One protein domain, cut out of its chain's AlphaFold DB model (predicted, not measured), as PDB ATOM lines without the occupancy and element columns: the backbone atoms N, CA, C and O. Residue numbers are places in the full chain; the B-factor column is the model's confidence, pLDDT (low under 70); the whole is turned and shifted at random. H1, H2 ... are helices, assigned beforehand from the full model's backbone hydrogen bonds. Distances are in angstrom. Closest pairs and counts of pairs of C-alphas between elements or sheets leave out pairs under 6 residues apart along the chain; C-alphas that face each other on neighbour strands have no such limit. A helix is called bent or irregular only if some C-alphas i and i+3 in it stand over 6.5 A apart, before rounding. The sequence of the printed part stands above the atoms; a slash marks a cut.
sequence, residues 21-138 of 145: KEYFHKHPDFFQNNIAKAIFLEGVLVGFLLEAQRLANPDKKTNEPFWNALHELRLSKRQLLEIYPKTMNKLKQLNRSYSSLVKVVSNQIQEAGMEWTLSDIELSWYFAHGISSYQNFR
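AT A GLANCE: This is residues 21 to 138 of the 145 residues of an uncharacterized protein of Lokiarchaeota archaeon (strain CR_4) (UniProt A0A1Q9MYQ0). The long helix H2 runs through the middle, with H4 and H5 covering one side and the kinked H6 crossing it on another. The short H1 sits by the first residues of H2, and the short H3 beside H4 and H6. The 118 printed residues hold six named helices, H1 to H6 in chain order, and no named strand: all helix. The whole is compact, with a radius of gyration of the C-alphas of 13.8 A and spans of 41 by 28 by 20 A.

IN THESE COORDINATES: H2, residues 34 to 56, is 32.9 A long from C-alpha 34 at (19.735, 40.072, -34.649). H4, residues 77 to 93, measures 25.1 A; H5, residues 99 to 112, 20.0 A. H6, residues 120 to 137, measures 25.1 A and ends at C-alpha 137 at (10.802, 42.958, -18.826). H1 is residues 21 to 26, and H3 residues 67 to 73. H3 and H6 are irregular: C-alphas 69 and 72 are 8.5 A apart, 132 and 135 7.7 A; H6 has a kink of 39 degrees near residue 131.

HOW THE PARTS SIT: H2 is the hub. It touches H6 at a steep tilt of 55 degrees, the same way; the closest C-alphas, Gly 43 and Gly 130, are 4.1 A apart. It touches H5 at a shallow tilt of 26 degrees, opposite ways; the closest C-alphas, Asn 34 and Ala 112, are 4.6 A apart. With residues 39 to 49 alone it touches H4; the closest C-alphas, Leu 49 and Leu 91, are 6.3 A apart. H4 and H5 are near each other. H3 is close to but not clearly touching H6; the closest C-alphas, Leu 73 and Ser 124, are 5.8 A apart. H1 is likewise close to H2; Phe 24 and Lys 37 have the closest C-alphas, 7.8 A. Every O i to N i+4 pair is within hydrogen-bond range in H1, H2 and H5, against 12 of 13 in H4, 11 of 14 in H6 and 0 of 3 in H3, where 2 of 4 O i to N i+3 pairs are.

THE WHOLE: The C-alphas farthest apart, Asp 59 and Glu 115, are 42.5 A apart. The printed part has no cut and no long link. Its mean pLDDT is 90.4; residues 58 and 60 to 65 are under 70.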
ATOM      1  N   LYS A  21      13.091  47.496 -27.252       95.12
ATOM      2  CA  LYS A  21      13.862  48.504 -27.999       95.12
ATOM      3  C   LYS A  21      14.778  49.304 -27.075       95.12
ATOM      4  O   LYS A  21      15.957  49.463 -27.383       95.12
ATOM      5  N   GLU A  22      14.263  49.767 -25.938       95.88
ATOM      6  CA  GLU A  22      15.050  50.496 -24.937       95.88
ATOM      7  C   GLU A  22      16.183  49.642 -24.358       95.88
ATOM      8  O   GLU A  22      17.302  50.132 -24.214       95.88
ATOM      9  N   TYR A  23      15.921  48.368 -24.053       96.38
ATOM     10  CA  TYR A  23      16.926  47.456 -23.509       96.38
ATOM     11  C   TYR A  23      18.082  47.246 -24.491       96.38
ATOM     12  O   TYR A  23      19.243  47.411 -24.128       96.38
ATOM     13  N   PHE A  24      17.784  46.961 -25.761       96.38
ATOM     14  CA  PHE A  24      18.820  46.817 -26.783       96.38
ATOM     15  C   PHE A  24      19.578  48.119 -27.042       96.38
ATOM     16  O   PHE A  24      20.792  48.087 -27.218       96.38
ATOM     17  N   HIS A  25      18.896  49.266 -27.008       96.25
ATOM     18  CA  HIS A  25      19.536  50.569 -27.180       96.25
ATOM     19  C   HIS A  25      20.506  50.913 -26.039       96.25
ATOM     20  O   HIS A  25      21.524  51.554 -26.277       96.25
ATOM     21  N   LYS A  26      20.225  50.471 -24.808       96.75
ATOM     22  CA  LYS A  26      21.118  50.653 -23.647       96.75
ATOM     23  C   LYS A  26      22.347  49.739 -23.671       96.75
ATOM     24  O   LYS A  26      23.309  50.009 -22.957       96.75
ATOM     25  N   HIS A  27      22.325  48.678 -24.478       95.25
ATOM     26  CA  HIS A  27      23.382  47.667 -24.538       95.25
ATOM     27  C   HIS A  27      23.853  47.400 -25.984       95.25
ATOM     28  O   HIS A  27      23.843  46.247 -26.428       95.25
ATOM     29  N   PRO A  28      24.272  48.437 -26.739       93.44
ATOM     30  CA  PRO A  28      24.576  48.306 -28.166       93.44
ATOM     31  C   PRO A  28      25.766  47.373 -28.431       93.44
ATOM     32  O   PRO A  28      25.714  46.569 -29.359       93.44
ATOM     33  N   ASP A  29      26.789  47.410 -27.573       92.56
ATOM     34  CA  ASP A  29      27.991  46.575 -27.706       92.56
ATOM     35  C   ASP A  29      27.716  45.093 -27.430       92.56
ATOM     36  O   ASP A  29      28.450  44.228 -27.904       92.56
ATOM     37  N   PHE A  30      26.658  44.798 -26.672       92.50
ATOM     38  CA  PHE A  30      26.242  43.437 -26.343       92.50
ATOM     39  C   PHE A  30      25.357  42.844 -27.447       92.50
ATOM     40  O   PHE A  30      25.507  41.685 -27.820       92.50
ATOM     41  N   PHE A  31      24.436  43.635 -28.004       94.75
ATOM     42  CA  PHE A  31      23.453  43.183 -28.994       94.75
ATOM     43  C   PHE A  31      23.819  43.607 -30.418       94.75
ATOM     44  O   PHE A  31      23.063  44.309 -31.097       94.75
ATOM     45  N   GLN A  32      24.974  43.137 -30.886       89.75
ATOM     46  CA  GLN A  32      25.548  43.547 -32.173       89.75
ATOM     47  C   GLN A  32      24.815  42.979 -33.394       89.75
ATOM     48  O   GLN A  32      24.903  43.537 -34.484       89.75
ATOM     49  N   ASN A  33      24.087  41.870 -33.237       94.25
ATOM     50  CA  ASN A  33      23.368  41.223 -34.331       94.25
ATOM     51  C   ASN A  33      21.979  40.727 -33.900       94.25
ATOM     52  O   ASN A  33      21.684  40.571 -32.714       94.25
ATOM     53  N   ASN A  34      21.118  40.483 -34.888       96.38
ATOM     54  CA  ASN A  34      19.735  40.072 -34.649       96.38
ATOM     55  C   ASN A  34      19.627  38.655 -34.067       96.38
ATOM     56  O   ASN A  34      18.690  38.387 -33.322       96.38
ATOM     57  N   ILE A  35      20.597  37.771 -34.331       97.19
ATOM     58  CA  ILE A  35      20.619  36.413 -33.766       97.19
ATOM     59  C   ILE A  35      20.761  36.502 -32.242       97.19
ATOM     60  O   ILE A  35      19.935  35.958 -31.517       97.19
ATOM     61  N   ALA A  36      21.738  37.264 -31.743       97.56
ATOM     62  CA  ALA A  36      21.949  37.488 -30.315       97.56
ATOM     63  C   ALA A  36      20.694  38.052 -29.627       97.56
ATOM     64  O   ALA A  36      20.292  37.570 -28.569       97.56
ATOM     65  N   LYS A  37      20.037  39.033 -30.260       98.00
ATOM     66  CA  LYS A  37      18.771  39.612 -29.782       98.00
ATOM     67  C   LYS A  37      17.655  38.572 -29.703       98.00
ATOM     68  O   LYS A  37      16.983  38.483 -28.679       98.00
ATOM     69  N   ALA A  38      17.474  37.775 -30.756       97.69
ATOM     70  CA  ALA A  38      16.443  36.745 -30.819       97.69
ATOM     71  C   ALA A  38      16.640  35.674 -29.738       97.69
ATOM     72  O   ALA A  38      15.710  35.388 -28.985       97.69
ATOM     73  N   ILE A  39      17.859  35.146 -29.602       97.94
ATOM     74  CA  ILE A  39      18.183  34.105 -28.616       97.94
ATOM     75  C   ILE A  39      18.057  34.619 -27.184       97.94
ATOM     76  O   ILE A  39      17.518  33.934 -26.314       97.94
ATOM     77  N   PHE A  40      18.496  35.852 -26.938       98.44
ATOM     78  CA  PHE A  40      18.297  36.500 -25.651       98.44
ATOM     79  C   PHE A  40      16.809  36.643 -25.310       98.44
ATOM     80  O   PHE A  40      16.396  36.298 -24.204       98.44
ATOM     81  N   LEU A  41      15.977  37.106 -26.246       98.06
ATOM     82  CA  LEU A  41      14.541  37.271 -26.001       98.06
ATOM     83  C   LEU A  41      13.802  35.941 -25.851       98.06
ATOM     84  O   LEU A  41      12.855  35.859 -25.067       98.06
ATOM     85  N   GLU A  42      14.237  34.890 -26.543       97.44
ATOM     86  CA  GLU A  42      13.744  33.537 -26.292       97.44
ATOM     87  C   GLU A  42      14.059  33.102 -24.851       97.44
ATOM     88  O   GLU A  42      13.178  32.613 -24.143       97.44
ATOM     89  N   GLY A  43      15.275  33.380 -24.373       97.69
ATOM     90  CA  GLY A  43      15.658  33.178 -22.976       97.69
ATOM     91  C   GLY A  43      14.783  33.972 -21.998       97.69
ATOM     92  O   GLY A  43      14.322  33.422 -20.999       97.69
ATOM     93  N   VAL A  44      14.481  35.240 -22.298       97.75
ATOM     94  CA  VAL A  44      13.559  36.072 -21.499       97.75
ATOM     95  C   VAL A  44      12.173  35.430 -21.413       97.75
ATOM     96  O   VAL A  44      11.600  35.331 -20.324       97.75
ATOM     97  N   LEU A  45      11.636  34.955 -22.539       95.94
ATOM     98  CA  LEU A  45      10.339  34.281 -22.588       95.94
ATOM     99  C   LEU A  45      10.333  33.002 -21.736       95.94
ATOM    100  O   LEU A  45       9.368  32.743 -21.011       95.94
ATOM    101  N   VAL A  46      11.419  32.229 -21.771       95.62
ATOM    102  CA  VAL A  46      11.592  31.054 -20.908       95.62
ATOM    103  C   VAL A  46      11.695  31.450 -19.435       95.62
ATOM    104  O   VAL A  46      11.072  30.798 -18.602       95.62
ATOM    105  N   GLY A  47      12.385  32.540 -19.094       94.75
ATOM    106  CA  GLY A  47      12.428  33.068 -17.726       94.75
ATOM    107  C   GLY A  47      11.030  33.350 -17.159       94.75
ATOM    108  O   GLY A  47      10.712  32.923 -16.046       94.75
ATOM    109  N   PHE A  48      10.148  33.960 -17.959       93.12
ATOM    110  CA  PHE A  48       8.736  34.137 -17.594       93.12
ATOM    111  C   PHE A  48       7.986  32.815 -17.422       93.12
ATOM    112  O   PHE A  48       7.202  32.674 -16.480       93.12
ATOM    113  N   LEU A  49       8.214  31.835 -18.301       91.75
ATOM    114  CA  LEU A  49       7.608  30.509 -18.170       91.75
ATOM    115  C   LEU A  49       8.029  29.823 -16.861       91.75
ATOM    116  O   LEU A  49       7.175  29.280 -16.160       91.75
ATOM    117  N   LEU A  50       9.317  29.856 -16.522       91.06
ATOM    118  CA  LEU A  50       9.850  29.252 -15.299       91.06
ATOM    119  C   LEU A  50       9.264  29.918 -14.049       91.06
ATOM    120  O   LEU A  50       8.797  29.229 -13.141       91.06
ATOM    121  N   GLU A  51       9.179  31.254 -14.031       89.44
ATOM    122  CA  GLU A  51       8.469  31.962 -12.963       89.44
ATOM    123  C   GLU A  51       7.009  31.503 -12.865       89.44
ATOM    124  O   GLU A  51       6.538  31.157 -11.779       89.44
ATOM    125  N   ALA A  52       6.286  31.474 -13.986       87.75
ATOM    126  CA  ALA A  52       4.883  31.083 -14.000       87.75
ATOM    127  C   ALA A  52       4.678  29.651 -13.479       87.75
ATOM    128  O   ALA A  52       3.729  29.404 -12.734       87.75
ATOM    129  N   GLN A  53       5.573  28.717 -13.818       86.06
ATOM    130  CA  GLN A  53       5.549  27.346 -13.301       86.06
ATOM    131  C   GLN A  53       5.770  27.291 -11.791       86.06
ATOM    132  O   GLN A  53       5.039  26.574 -11.100       86.06
ATOM    133  N   ARG A  54       6.739  28.062 -11.285       86.00
ATOM    134  CA  ARG A  54       7.049  28.154  -9.855       86.00
ATOM    135  C   ARG A  54       5.876  28.730  -9.065       86.00
ATOM    136  O   ARG A  54       5.522  28.193  -8.021       86.00
ATOM    137  N   LEU A  55       5.236  29.774  -9.591       85.44
ATOM    138  CA  LEU A  55       4.043  30.379  -8.992       85.44
ATOM    139  C   LEU A  55       2.829  29.442  -9.015       85.44
ATOM    140  O   LEU A  55       2.030  29.462  -8.085       85.44
ATOM    141  N   ALA A  56       2.680  28.622 -10.057       82.62
ATOM    142  CA  ALA A  56       1.579  27.666 -10.165       82.62
ATOM    143  C   ALA A  56       1.753  26.425  -9.268       82.62
ATOM    144  O   ALA A  56       0.770  25.749  -8.982       82.62
ATOM    145  N   ASN A  57       2.981  26.107  -8.840       78.38
ATOM    146  CA  ASN A  57       3.286  24.928  -8.022       78.38
ATOM    147  C   ASN A  57       4.250  25.279  -6.869       78.38
ATOM    148  O   ASN A  57       5.381  24.782  -6.849       78.38
ATOM    149  N   PRO A  58       3.832  26.109  -5.897       69.19
ATOM    150  CA  PRO A  58       4.710  26.605  -4.832       69.19
ATOM    151  C   PRO A  58       5.287  25.494  -3.939       69.19
ATOM    152  O   PRO A  58       6.369  25.667  -3.376       69.19
ATOM    153  N   ASP A  59       4.615  24.343  -3.859       73.81
ATOM    154  CA  ASP A  59       5.049  23.177  -3.077       73.81
ATOM    155  C   ASP A  59       6.099  22.315  -3.802       73.81
ATOM    156  O   ASP A  59       6.751  21.472  -3.189       73.81
ATOM    157  N   LYS A  60       6.310  22.528  -5.111       64.31
ATOM    158  CA  LYS A  60       7.257  21.770  -5.951       64.31
ATOM    159  C   LYS A  60       8.516  22.583  -6.267       64.31
ATOM    160  O   LYS A  60       8.952  22.637  -7.414       64.31
ATOM    161  N   LYS A  61       9.115  23.199  -5.240       56.47
ATOM    162  CA  LYS A  61      10.263  24.129  -5.356       56.47
ATOM    163  C   LYS A  61      11.503  23.575  -6.075       56.47
ATOM    164  O   LYS A  61      12.374  24.358  -6.428       56.47
ATOM    165  N   THR A  62      11.612  22.262  -6.264       53.94
ATOM    166  CA  THR A  62      12.852  21.595  -6.695       53.94
ATOM    167  C   THR A  62      12.783  20.912  -8.060       53.94
ATOM    168  O   THR A  62      13.819  20.490  -8.557       53.94
ATOM    169  N   ASN A  63      11.608  20.821  -8.693       55.72
ATOM    170  CA  ASN A  63      11.446  20.196 -10.010       55.72
ATOM    171  C   ASN A  63      10.601  21.106 -10.905       55.72
ATOM    172  O   ASN A  63       9.396  20.888 -11.034       55.72
ATOM    173  N   GLU A  64      11.203  22.129 -11.523       64.62
ATOM    174  CA  GLU A  64      10.497  22.870 -12.578       64.62
ATOM    175  C   GLU A  64      10.581  22.021 -13.858       64.62
ATOM    176  O   GLU A  64      11.668  21.874 -14.422       64.62
ATOM    177  N   PRO A  65       9.474  21.409 -14.328       69.56
ATOM    178  CA  PRO A  65       9.537  20.361 -15.352       69.56
ATOM    179  C   PRO A  65      10.110  20.836 -16.691       69.56
ATOM    180  O   PRO A  65      10.482  20.014 -17.526       69.56
ATOM    181  N   PHE A  66      10.153  22.153 -16.915       77.38
ATOM    182  CA  PHE A  66      10.718  22.740 -18.121       77.38
ATOM    183  C   PHE A  66      12.252  22.837 -18.101       77.38
ATOM    184  O   PHE A  66      12.840  22.828 -19.178       77.38
ATOM    185  N   TRP A  67      12.920  22.833 -16.937       76.44
ATOM    186  CA  TRP A  67      14.395  22.871 -16.871       76.44
ATOM    187  C   TRP A  67      15.051  21.708 -17.606       76.44
ATOM    188  O   TRP A  67      16.077  21.886 -18.256       76.44
ATOM    189  N   ASN A  68      14.420  20.534 -17.579       78.50
ATOM    190  CA  ASN A  68      14.919  19.354 -18.285       78.50
ATOM    191  C   ASN A  68      14.985  19.565 -19.808       78.50
ATOM    192  O   ASN A  68      15.800  18.940 -20.479       78.50
ATOM    193  N   ALA A  69      14.157  20.459 -20.360       80.44
ATOM    194  CA  ALA A  69      14.184  20.807 -21.778       80.44
ATOM    195  C   ALA A  69      15.323  21.776 -22.144       80.44
ATOM    196  O   ALA A  69      15.551  22.006 -23.328       80.44
ATOM    197  N   LEU A  70      16.031  22.335 -21.156       84.94
ATOM    198  CA  LEU A  70      17.093  23.320 -21.365       84.94
ATOM    199  C   LEU A  70      18.494  22.700 -21.457       84.94
ATOM    200  O   LEU A  70      19.455  23.442 -21.610       84.94
ATOM    201  N   HIS A  71      18.626  21.369 -21.392       82.88
ATOM    202  CA  HIS A  71      19.883  20.644 -21.651       82.88
ATOM    203  C   HIS A  71      21.107  21.170 -20.874       82.88
ATOM    204  O   HIS A  71      22.175  21.342 -21.453       82.88
ATOM    205  N   GLU A  72      20.956  21.476 -19.580       85.44
ATOM    206  CA  GLU A  72      22.023  22.103 -18.766       85.44
ATOM    207  C   GLU A  72      22.560  23.418 -19.365       85.44
ATOM    208  O   GLU A  72      23.703  23.805 -19.131       85.44
ATOM    209  N   LEU A  73      21.738  24.095 -20.171       88.25
ATOM    210  CA  LEU A  73      22.081  25.275 -20.962       88.25
ATOM    211  C   LEU A  73      23.197  25.028 -21.985       88.25
ATOM    212  O   LEU A  73      23.824  25.973 -22.440       88.25
ATOM    213  N   ARG A  74      23.427  23.775 -22.389       92.00
ATOM    214  CA  ARG A  74      24.273  23.415 -23.532       92.00
ATOM    215  C   ARG A  74      23.391  23.315 -24.768       92.00
ATOM    216  O   ARG A  74      22.830  22.257 -25.067       92.00
ATOM    217  N   LEU A  75      23.218  24.454 -25.425       94.94
ATOM    218  CA  LEU A  75      22.245  24.662 -26.484       94.94
ATOM    219  C   LEU A  75      22.924  24.856 -27.836       94.94
ATOM    220  O   LEU A  75      23.737  25.751 -28.036       94.94
ATOM    221  N   SER A  76      22.498  24.037 -28.783       95.62
ATOM    222  CA  SER A  76      22.723  24.208 -30.209       95.62
ATOM    223  C   SER A  76      21.563  24.954 -30.854       95.62
ATOM    224  O   SER A  76      20.446  24.998 -30.320       95.62
ATOM    225  N   LYS A  77      21.781  25.450 -32.076       95.38
ATOM    226  CA  LYS A  77      20.715  26.009 -32.926       95.38
ATOM    227  C   LYS A  77      19.472  25.120 -32.967       95.38
ATOM    228  O   LYS A  77      18.356  25.604 -32.821       95.38
ATOM    229  N   ARG A  78      19.656  23.808 -33.145       94.88
ATOM    230  CA  ARG A  78      18.543  22.853 -33.202       94.88
ATOM    231  C   ARG A  78      17.740  22.846 -31.901       94.88
ATOM    232  O   ARG A  78      16.517  22.863 -31.956       94.88
ATOM    233  N   GLN A  79      18.412  22.815 -30.752       95.31
ATOM    234  CA  GLN A  79      17.734  22.788 -29.454       95.31
ATOM    235  C   GLN A  79      16.952  24.078 -29.204       95.31
ATOM    236  O   GLN A  79      15.820  23.994 -28.742       95.31
ATOM    237  N   LEU A  80      17.495  25.241 -29.574       95.44
ATOM    238  CA  LEU A  80      16.781  26.522 -29.489       95.44
ATOM    239  C   LEU A  80      15.517  26.524 -30.359       95.44
ATOM    240  O   LEU A  80      14.422  26.766 -29.864       95.44
ATOM    241  N   LEU A  81      15.623  26.090 -31.618       94.50
ATOM    242  CA  LEU A  81      14.453  25.942 -32.494       94.50
ATOM    243  C   LEU A  81      13.384  24.992 -31.921       94.50
ATOM    244  O   LEU A  81      12.198  25.164 -32.192       94.50
ATOM    245  N   GLU A  82      13.777  23.992 -31.127       94.38
ATOM    246  CA  GLU A  82      12.842  23.111 -30.424       94.38
ATOM    247  C   GLU A  82      12.283  23.716 -29.122       94.38
ATOM    248  O   GLU A  82      11.156  23.387 -28.736       94.38
ATOM    249  N   ILE A  83      13.043  24.560 -28.418       94.75
ATOM    250  CA  ILE A  83      12.630  25.209 -27.164       94.75
ATOM    251  C   ILE A  83      11.484  26.182 -27.424       94.75
ATOM    252  O   ILE A  83      10.505  26.167 -26.671       94.75
ATOM    253  N   TYR A  84      11.541  26.959 -28.504       94.38
ATOM    254  CA  TYR A  84      10.518  27.944 -28.836       94.38
ATOM    255  C   TYR A  84       9.078  27.374 -28.865       94.38
ATOM    256  O   TYR A  84       8.242  27.797 -28.052       94.38
ATOM    257  N   PRO A  85       8.743  26.354 -29.687       93.69
ATOM    258  CA  PRO A  85       7.398  25.775 -29.705       93.69
ATOM    259  C   PRO A  85       7.029  25.061 -28.393       93.69
ATOM    260  O   PRO A  85       5.861  25.080 -27.987       93.69
ATOM    261  N   LYS A  86       8.000  24.461 -27.683       93.38
ATOM    262  CA  LYS A  86       7.769  23.854 -26.357       93.38
ATOM    263  C   LYS A  86       7.351  24.919 -25.336       93.38
ATOM    264  O   LYS A  86       6.417  24.685 -24.562       93.38
ATOM    265  N   THR A  87       7.987  26.089 -25.373       92.12
ATOM    266  CA  THR A  87       7.683  27.248 -24.521       92.12
ATOM    267  C   THR A  87       6.267  27.747 -24.779       92.12
ATOM    268  O   THR A  87       5.471  27.845 -23.844       92.12
ATOM    269  N   MET A  88       5.902  27.961 -26.048       90.81
ATOM    270  CA  MET A  88       4.549  28.387 -26.431       90.81
ATOM    271  C   MET A  88       3.470  27.414 -25.935       90.81
ATOM    272  O   MET A  88       2.469  27.832 -25.349       90.81
ATOM    273  N   ASN A  89       3.681  26.107 -26.120       90.81
ATOM    274  CA  ASN A  89       2.737  25.089 -25.660       90.81
ATOM    275  C   ASN A  89       2.579  25.113 -24.129       90.81
ATOM    276  O   ASN A  89       1.467  25.016 -23.608       90.81
ATOM    277  N   LYS A  90       3.677  25.294 -23.385       88.81
ATOM    278  CA  LYS A  90       3.634  25.350 -21.918       88.81
ATOM    279  C   LYS A  90       2.968  26.611 -21.382       88.81
ATOM    280  O   LYS A  90       2.175  26.502 -20.451       88.81
ATOM    281  N   LEU A  91       3.210  27.773 -21.987       86.31
ATOM    282  CA  LEU A  91       2.505  29.007 -21.629       86.31
ATOM    283  C   LEU A  91       0.989  28.874 -21.841       86.31
ATOM    284  O   LEU A  91       0.211  29.252 -20.963       86.31
ATOM    285  N   LYS A  92       0.573  28.237 -22.947       85.69
ATOM    286  CA  LYS A  92      -0.839  27.925 -23.216       85.69
ATOM    287  C   LYS A  92      -1.447  27.010 -22.148       85.69
ATOM    288  O   LYS A  92      -2.549  27.279 -21.680       85.69
ATOM    289  N   GLN A  93      -0.734  25.963 -21.724       85.94
ATOM    290  CA  GLN A  93      -1.196  25.044 -20.668       85.94
ATOM    291  C   GLN A  93      -1.393  25.733 -19.310       85.94
ATOM    292  O   GLN A  93      -2.266  25.332 -18.547       85.94
ATOM    293  N   LEU A  94      -0.606  26.769 -19.008       80.50
ATOM    294  CA  LEU A  94      -0.718  27.548 -17.769       80.50
ATOM    295  C   LEU A  94      -1.786  28.654 -17.834       80.50
ATOM    296  O   LEU A  94      -1.955  29.384 -16.857       80.50
ATOM    297  N   ASN A  95      -2.481  28.802 -18.969       74.50
ATOM    298  CA  ASN A  95      -3.445  29.873 -19.224       74.50
ATOM    299  C   ASN A  95      -2.876  31.276 -18.904       74.50
ATOM    300  O   ASN A  95      -3.530  32.107 -18.274       74.50
ATOM    301  N   ARG A  96      -1.607  31.522 -19.267       74.31
ATOM    302  CA  ARG A  96      -0.928  32.818 -19.098       74.31
ATOM    303  C   ARG A  96      -0.839  33.529 -20.448       74.31
ATOM    304  O   ARG A  96      -0.260  32.981 -21.384       74.31
ATOM    305  N   SER A  97      -1.384  34.743 -20.542       75.44
ATOM    306  CA  SER A  97      -1.238  35.569 -21.746       75.44
ATOM    307  C   SER A  97       0.080  36.337 -21.696       75.44
ATOM    308  O   SER A  97       0.212  37.305 -20.957       75.44
ATOM    309  N   TYR A  98       1.048  35.893 -22.494       81.56
ATOM    310  CA  TYR A  98       2.231  36.676 -22.876       81.56
ATOM    311  C   TYR A  98       2.188  36.980 -24.379       81.56
ATOM    312  O   TYR A  98       3.218  36.970 -25.050       81.56
ATOM    313  N   SER A  99       0.985  37.168 -24.935       83.19
ATOM    314  CA  SER A  99       0.758  37.218 -26.385       83.19
ATOM    315  C   SER A  99       1.582  38.318 -27.071       83.19
ATOM    316  O   SER A  99       2.204  38.086 -28.109       83.19
ATOM    317  N   SER A 100       1.672  39.479 -26.424       88.69
ATOM    318  CA  SER A 100       2.459  40.634 -26.849       88.69
ATOM    319  C   SER A 100       3.970  40.356 -26.832       88.69
ATOM    320  O   SER A 100       4.640  40.588 -27.836       88.69
ATOM    321  N   LEU A 101       4.512  39.769 -25.757       91.56
ATOM    322  CA  LEU A 101       5.927  39.369 -25.698       91.56
ATOM    323  C   LEU A 101       6.264  38.281 -26.731       91.56
ATOM    324  O   LEU A 101       7.271  38.391 -27.424       91.56
ATOM    325  N   VAL A 102       5.416  37.259 -26.882       92.44
ATOM    326  CA  VAL A 102       5.598  36.188 -27.881       92.44
ATOM    327  C   VAL A 102       5.652  36.765 -29.296       92.44
ATOM    328  O   VAL A 102       6.481  36.338 -30.102       92.44
ATOM    329  N   LYS A 103       4.816  37.763 -29.602       93.19
ATOM    330  CA  LYS A 103       4.852  38.481 -30.881       93.19
ATOM    331  C   LYS A 103       6.183  39.212 -31.078       93.19
ATOM    332  O   LYS A 103       6.783  39.078 -32.140       93.19
ATOM    333  N   VAL A 104       6.678  39.929 -30.065       95.19
ATOM    334  CA  VAL A 104       7.984  40.613 -30.137       95.19
ATOM    335  C   VAL A 104       9.123  39.615 -30.361       95.19
ATOM    336  O   VAL A 104       9.947  39.830 -31.247       95.19
ATOM    337  N   VAL A 105       9.138  38.499 -29.628       95.62
ATOM    338  CA  VAL A 105      10.126  37.418 -29.802       95.62
ATOM    339  C   VAL A 105      10.051  36.843 -31.222       95.62
ATOM    340  O   VAL A 105      11.079  36.713 -31.879       95.62
ATOM    341  N   SER A 106       8.845  36.568 -31.733       94.81
ATOM    342  CA  SER A 106       8.635  36.052 -33.097       94.81
ATOM    343  C   SER A 106       9.202  36.990 -34.160       94.81
ATOM    344  O   SER A 106       9.910  36.545 -35.060       94.81
ATOM    345  N   ASN A 107       8.919  38.289 -34.037       95.81
ATOM    346  CA  ASN A 107       9.418  39.299 -34.967       95.81
ATOM    347  C   ASN A 107      10.953  39.353 -34.947       95.81
ATOM    348  O   ASN A 107      11.582  39.417 -35.997       95.81
ATOM    349  N   GLN A 108      11.564  39.268 -33.764       96.50
ATOM    350  CA  GLN A 108      13.022  39.279 -33.628       96.50
ATOM    351  C   GLN A 108      13.676  38.002 -34.182       96.50
ATOM    352  O   GLN A 108      14.718  38.089 -34.826       96.50
ATOM    353  N   ILE A 109      13.049  36.831 -34.028       95.50
ATOM    354  CA  ILE A 109      13.487  35.590 -34.695       95.50
ATOM    355  C   ILE A 109      13.404  35.741 -36.222       95.50
ATOM    356  O   ILE A 109      14.324  35.337 -36.931       95.50
ATOM    357  N   GLN A 110      12.339  36.357 -36.743       96.19
ATOM    358  CA  GLN A 110      12.207  36.623 -38.177       96.19
ATOM    359  C   GLN A 110      13.306  37.569 -38.690       96.19
ATOM    360  O   GLN A 110      13.877  37.316 -39.749       96.19
ATOM    361  N   GLU A 111      13.644  38.615 -37.933       96.00
ATOM    362  CA  GLU A 111      14.750  39.534 -38.241       96.00
ATOM    363  C   GLU A 111      16.136  38.873 -38.161       96.00
ATOM    364  O   GLU A 111      17.066  39.315 -38.840       96.00
ATOM    365  N   ALA A 112      16.299  37.834 -37.337       95.75
ATOM    366  CA  ALA A 112      17.526  37.041 -37.265       95.75
ATOM    367  C   ALA A 112      17.698  36.101 -38.468       95.75
ATOM    368  O   ALA A 112      18.825  35.739 -38.813       95.75
ATOM    369  N   GLY A 113      16.594  35.702 -39.106       95.00
ATOM    370  CA  GLY A 113      16.600  34.709 -40.172       95.00
ATOM    371  C   GLY A 113      17.078  33.334 -39.690       95.00
ATOM    372  O   GLY A 113      17.071  33.024 -38.499       95.00
ATOM    373  N   MET A 114      17.491  32.487 -40.638       93.19
ATOM    374  CA  MET A 114      17.910  31.106 -40.354       93.19
ATOM    375  C   MET A 114      19.416  30.872 -40.491       93.19
ATOM    376  O   MET A 114      19.896  29.834 -40.046       93.19
ATOM    377  N   GLU A 115      20.180  31.809 -41.048       93.50
ATOM    378  CA  GLU A 115      21.630  31.671 -41.245       93.50
ATOM    379  C   GLU A 115      22.393  32.112 -39.991       93.50
ATOM    380  O   GLU A 115      22.987  33.186 -39.931       93.50
ATOM    381  N   TRP A 116      22.310  31.296 -38.938       94.31
ATOM    382  CA  TRP A 116      22.925  31.618 -37.651       94.31
ATOM    383  C   TRP A 116      24.430  31.359 -37.683       94.31
ATOM    384  O   TRP A 116      24.859  30.230 -37.907       94.31
ATOM    385  N   THR A 117      25.212  32.403 -37.419       95.31
ATOM    386  CA  THR A 117      26.683  32.376 -37.434       95.31
ATOM    387  C   THR A 117      27.315  32.234 -36.050       95.31
ATOM    388  O   THR A 117      28.518  32.009 -35.957       95.31
ATOM    389  N   LEU A 118      26.523  32.365 -34.981       96.06
ATOM    390  CA  LEU A 118      26.988  32.216 -33.600       96.06
ATOM    391  C   LEU A 118      27.286  30.750 -33.270       96.06
ATOM    392  O   LEU A 118      26.552  29.848 -33.679       96.06
ATOM    393  N   SER A 119      28.335  30.527 -32.483       97.12
ATOM    394  CA  SER A 119      28.677  29.208 -31.946       97.12
ATOM    395  C   SER A 119      27.672  28.739 -30.890       97.12
ATOM    396  O   SER A 119      27.015  29.547 -30.237       97.12
ATOM    397  N   ASP A 120      27.606  27.429 -30.641       97.31
ATOM    398  CA  ASP A 120      26.753  26.854 -29.587       97.31
ATOM    399  C   ASP A 120      27.043  27.451 -28.196       97.31
ATOM    400  O   ASP A 120      26.130  27.623 -27.389       97.31
ATOM    401  N   ILE A 121      28.296  27.834 -27.919       97.44
ATOM    402  CA  ILE A 121      28.669  28.511 -26.666       97.44
ATOM    403  C   ILE A 121      28.023  29.897 -26.597       97.44
ATOM    404  O   ILE A 121      27.418  30.236 -25.583       97.44
ATOM    405  N   GLU A 122      28.119  30.691 -27.664       97.38
ATOM    406  CA  GLU A 122      27.505  32.023 -27.721       97.38
ATOM    407  C   GLU A 122      25.979  31.934 -27.653       97.38
ATOM    408  O   GLU A 122      25.358  32.667 -26.887       97.38
ATOM    409  N   LEU A 123      25.374  31.001 -28.393       97.50
ATOM    410  CA  LEU A 123      23.936  30.728 -28.358       97.50
ATOM    411  C   LEU A 123      23.467  30.406 -26.932       97.50
ATOM    412  O   LEU A 123      22.555  31.045 -26.407       97.50
ATOM    413  N   SER A 124      24.142  29.459 -26.283       97.38
ATOM    414  CA  SER A 124      23.897  29.083 -24.888       97.38
ATOM    415  C   SER A 124      24.017  30.276 -23.943       97.38
ATOM    416  O   SER A 124      23.173  30.482 -23.070       97.38
ATOM    417  N   TRP A 125      25.055  31.088 -24.136       97.06
ATOM    418  CA  TRP A 125      25.352  32.236 -23.295       97.06
ATOM    419  C   TRP A 125      24.292  33.337 -23.420       97.06
ATOM    420  O   TRP A 125      23.755  33.769 -22.399       97.06
ATOM    421  N   TYR A 126      23.915  33.741 -24.639       98.12
ATOM    422  CA  TYR A 126      22.855  34.738 -24.854       98.12
ATOM    423  C   TYR A 126      21.517  34.271 -24.280       98.12
ATOM    424  O   TYR A 126      20.812  35.053 -23.637       98.12
ATOM    425  N   PHE A 127      21.188  32.992 -24.458       98.06
ATOM    426  CA  PHE A 127      19.957  32.412 -23.937       98.06
ATOM    427  C   PHE A 127      19.925  32.422 -22.401       98.06
ATOM    428  O   PHE A 127      18.945  32.864 -21.797       98.06
ATOM    429  N   ALA A 128      21.015  31.998 -21.752       97.12
ATOM    430  CA  ALA A 128      21.142  32.002 -20.295       97.12
ATOM    431  C   ALA A 128      21.073  33.426 -19.709       97.12
ATOM    432  O   ALA A 128      20.438  33.648 -18.670       97.12
ATOM    433  N   HIS A 129      21.669  34.406 -20.395       97.12
ATOM    434  CA  HIS A 129      21.537  35.826 -20.052       97.12
ATOM    435  C   HIS A 129      20.096  36.309 -20.158       97.12
ATOM    436  O   HIS A 129      19.626  37.012 -19.263       97.12
ATOM    437  N   GLY A 130      19.377  35.889 -21.198       97.88
ATOM    438  CA  GLY A 130      17.950  36.146 -21.354       97.88
ATOM    439  C   GLY A 130      17.134  35.627 -20.173       97.88
ATOM    440  O   GLY A 130      16.391  36.389 -19.553       97.88
ATOM    441  N   ILE A 131      17.339  34.358 -19.798       96.25
ATOM    442  CA  ILE A 131      16.675  33.748 -18.633       96.25
ATOM    443  C   ILE A 131      16.960  34.549 -17.369       96.25
ATOM    444  O   ILE A 131      16.048  34.796 -16.591       96.25
ATOM    445  N   SER A 132      18.206  34.964 -17.156       96.06
ATOM    446  CA  SER A 132      18.609  35.684 -15.941       96.06
ATOM    447  C   SER A 132      18.066  37.117 -15.903       96.06
ATOM    448  O   SER A 132      17.782  37.648 -14.832       96.06
ATOM    449  N   SER A 133      17.866  37.728 -17.071       96.81
ATOM    450  CA  SER A 133      17.461  39.131 -17.220       96.81
ATOM    451  C   SER A 133      15.948  39.333 -17.328       96.81
ATOM    452  O   SER A 133      15.495  40.473 -17.414       96.81
ATOM    453  N   TYR A 134      15.147  38.263 -17.330       96.31
ATOM    454  CA  TYR A 134      13.711  38.334 -17.629       96.31
ATOM    455  C   TYR A 134      12.925  39.323 -16.747       96.31
ATOM    456  O   TYR A 134      11.943  39.914 -17.194       96.31
ATOM    457  N   GLN A 135      13.370  39.554 -15.506       94.75
ATOM    458  CA  GLN A 135      12.719  40.480 -14.574       94.75
ATOM    459  C   GLN A 135      12.731  41.929 -15.068       94.75
ATOM    460  O   GLN A 135      11.792  42.666 -14.774       94.75
ATOM    461  N   ASN A 136      13.721  42.306 -15.885       95.12
ATOM    462  CA  ASN A 136      13.815  43.632 -16.505       95.12
ATOM    463  C   ASN A 136      12.670  43.909 -17.492       95.12
ATOM    464  O   ASN A 136      12.474  45.049 -17.894       95.12
ATOM    465  N   PHE A 137      11.911  42.880 -17.876       94.00
ATOM    466  CA  PHE A 137      10.802  42.958 -18.826       94.00
ATOM    467  C   PHE A 137       9.433  42.847 -18.142       94.00
ATOM    468  O   PHE A 137       8.413  42.675 -18.813       94.00
ATOM    469  N   ARG A 138       9.373  42.888 -16.805       90.56
ATOM    470  CA  ARG A 138       8.100  42.850 -16.078       90.56
ATOM    471  C   ARG A 138       7.337  44.153 -16.270       90.56
ATOM    472  O   ARG A 138       7.891  45.236 -16.101       90.56
TER     473      ARG A 138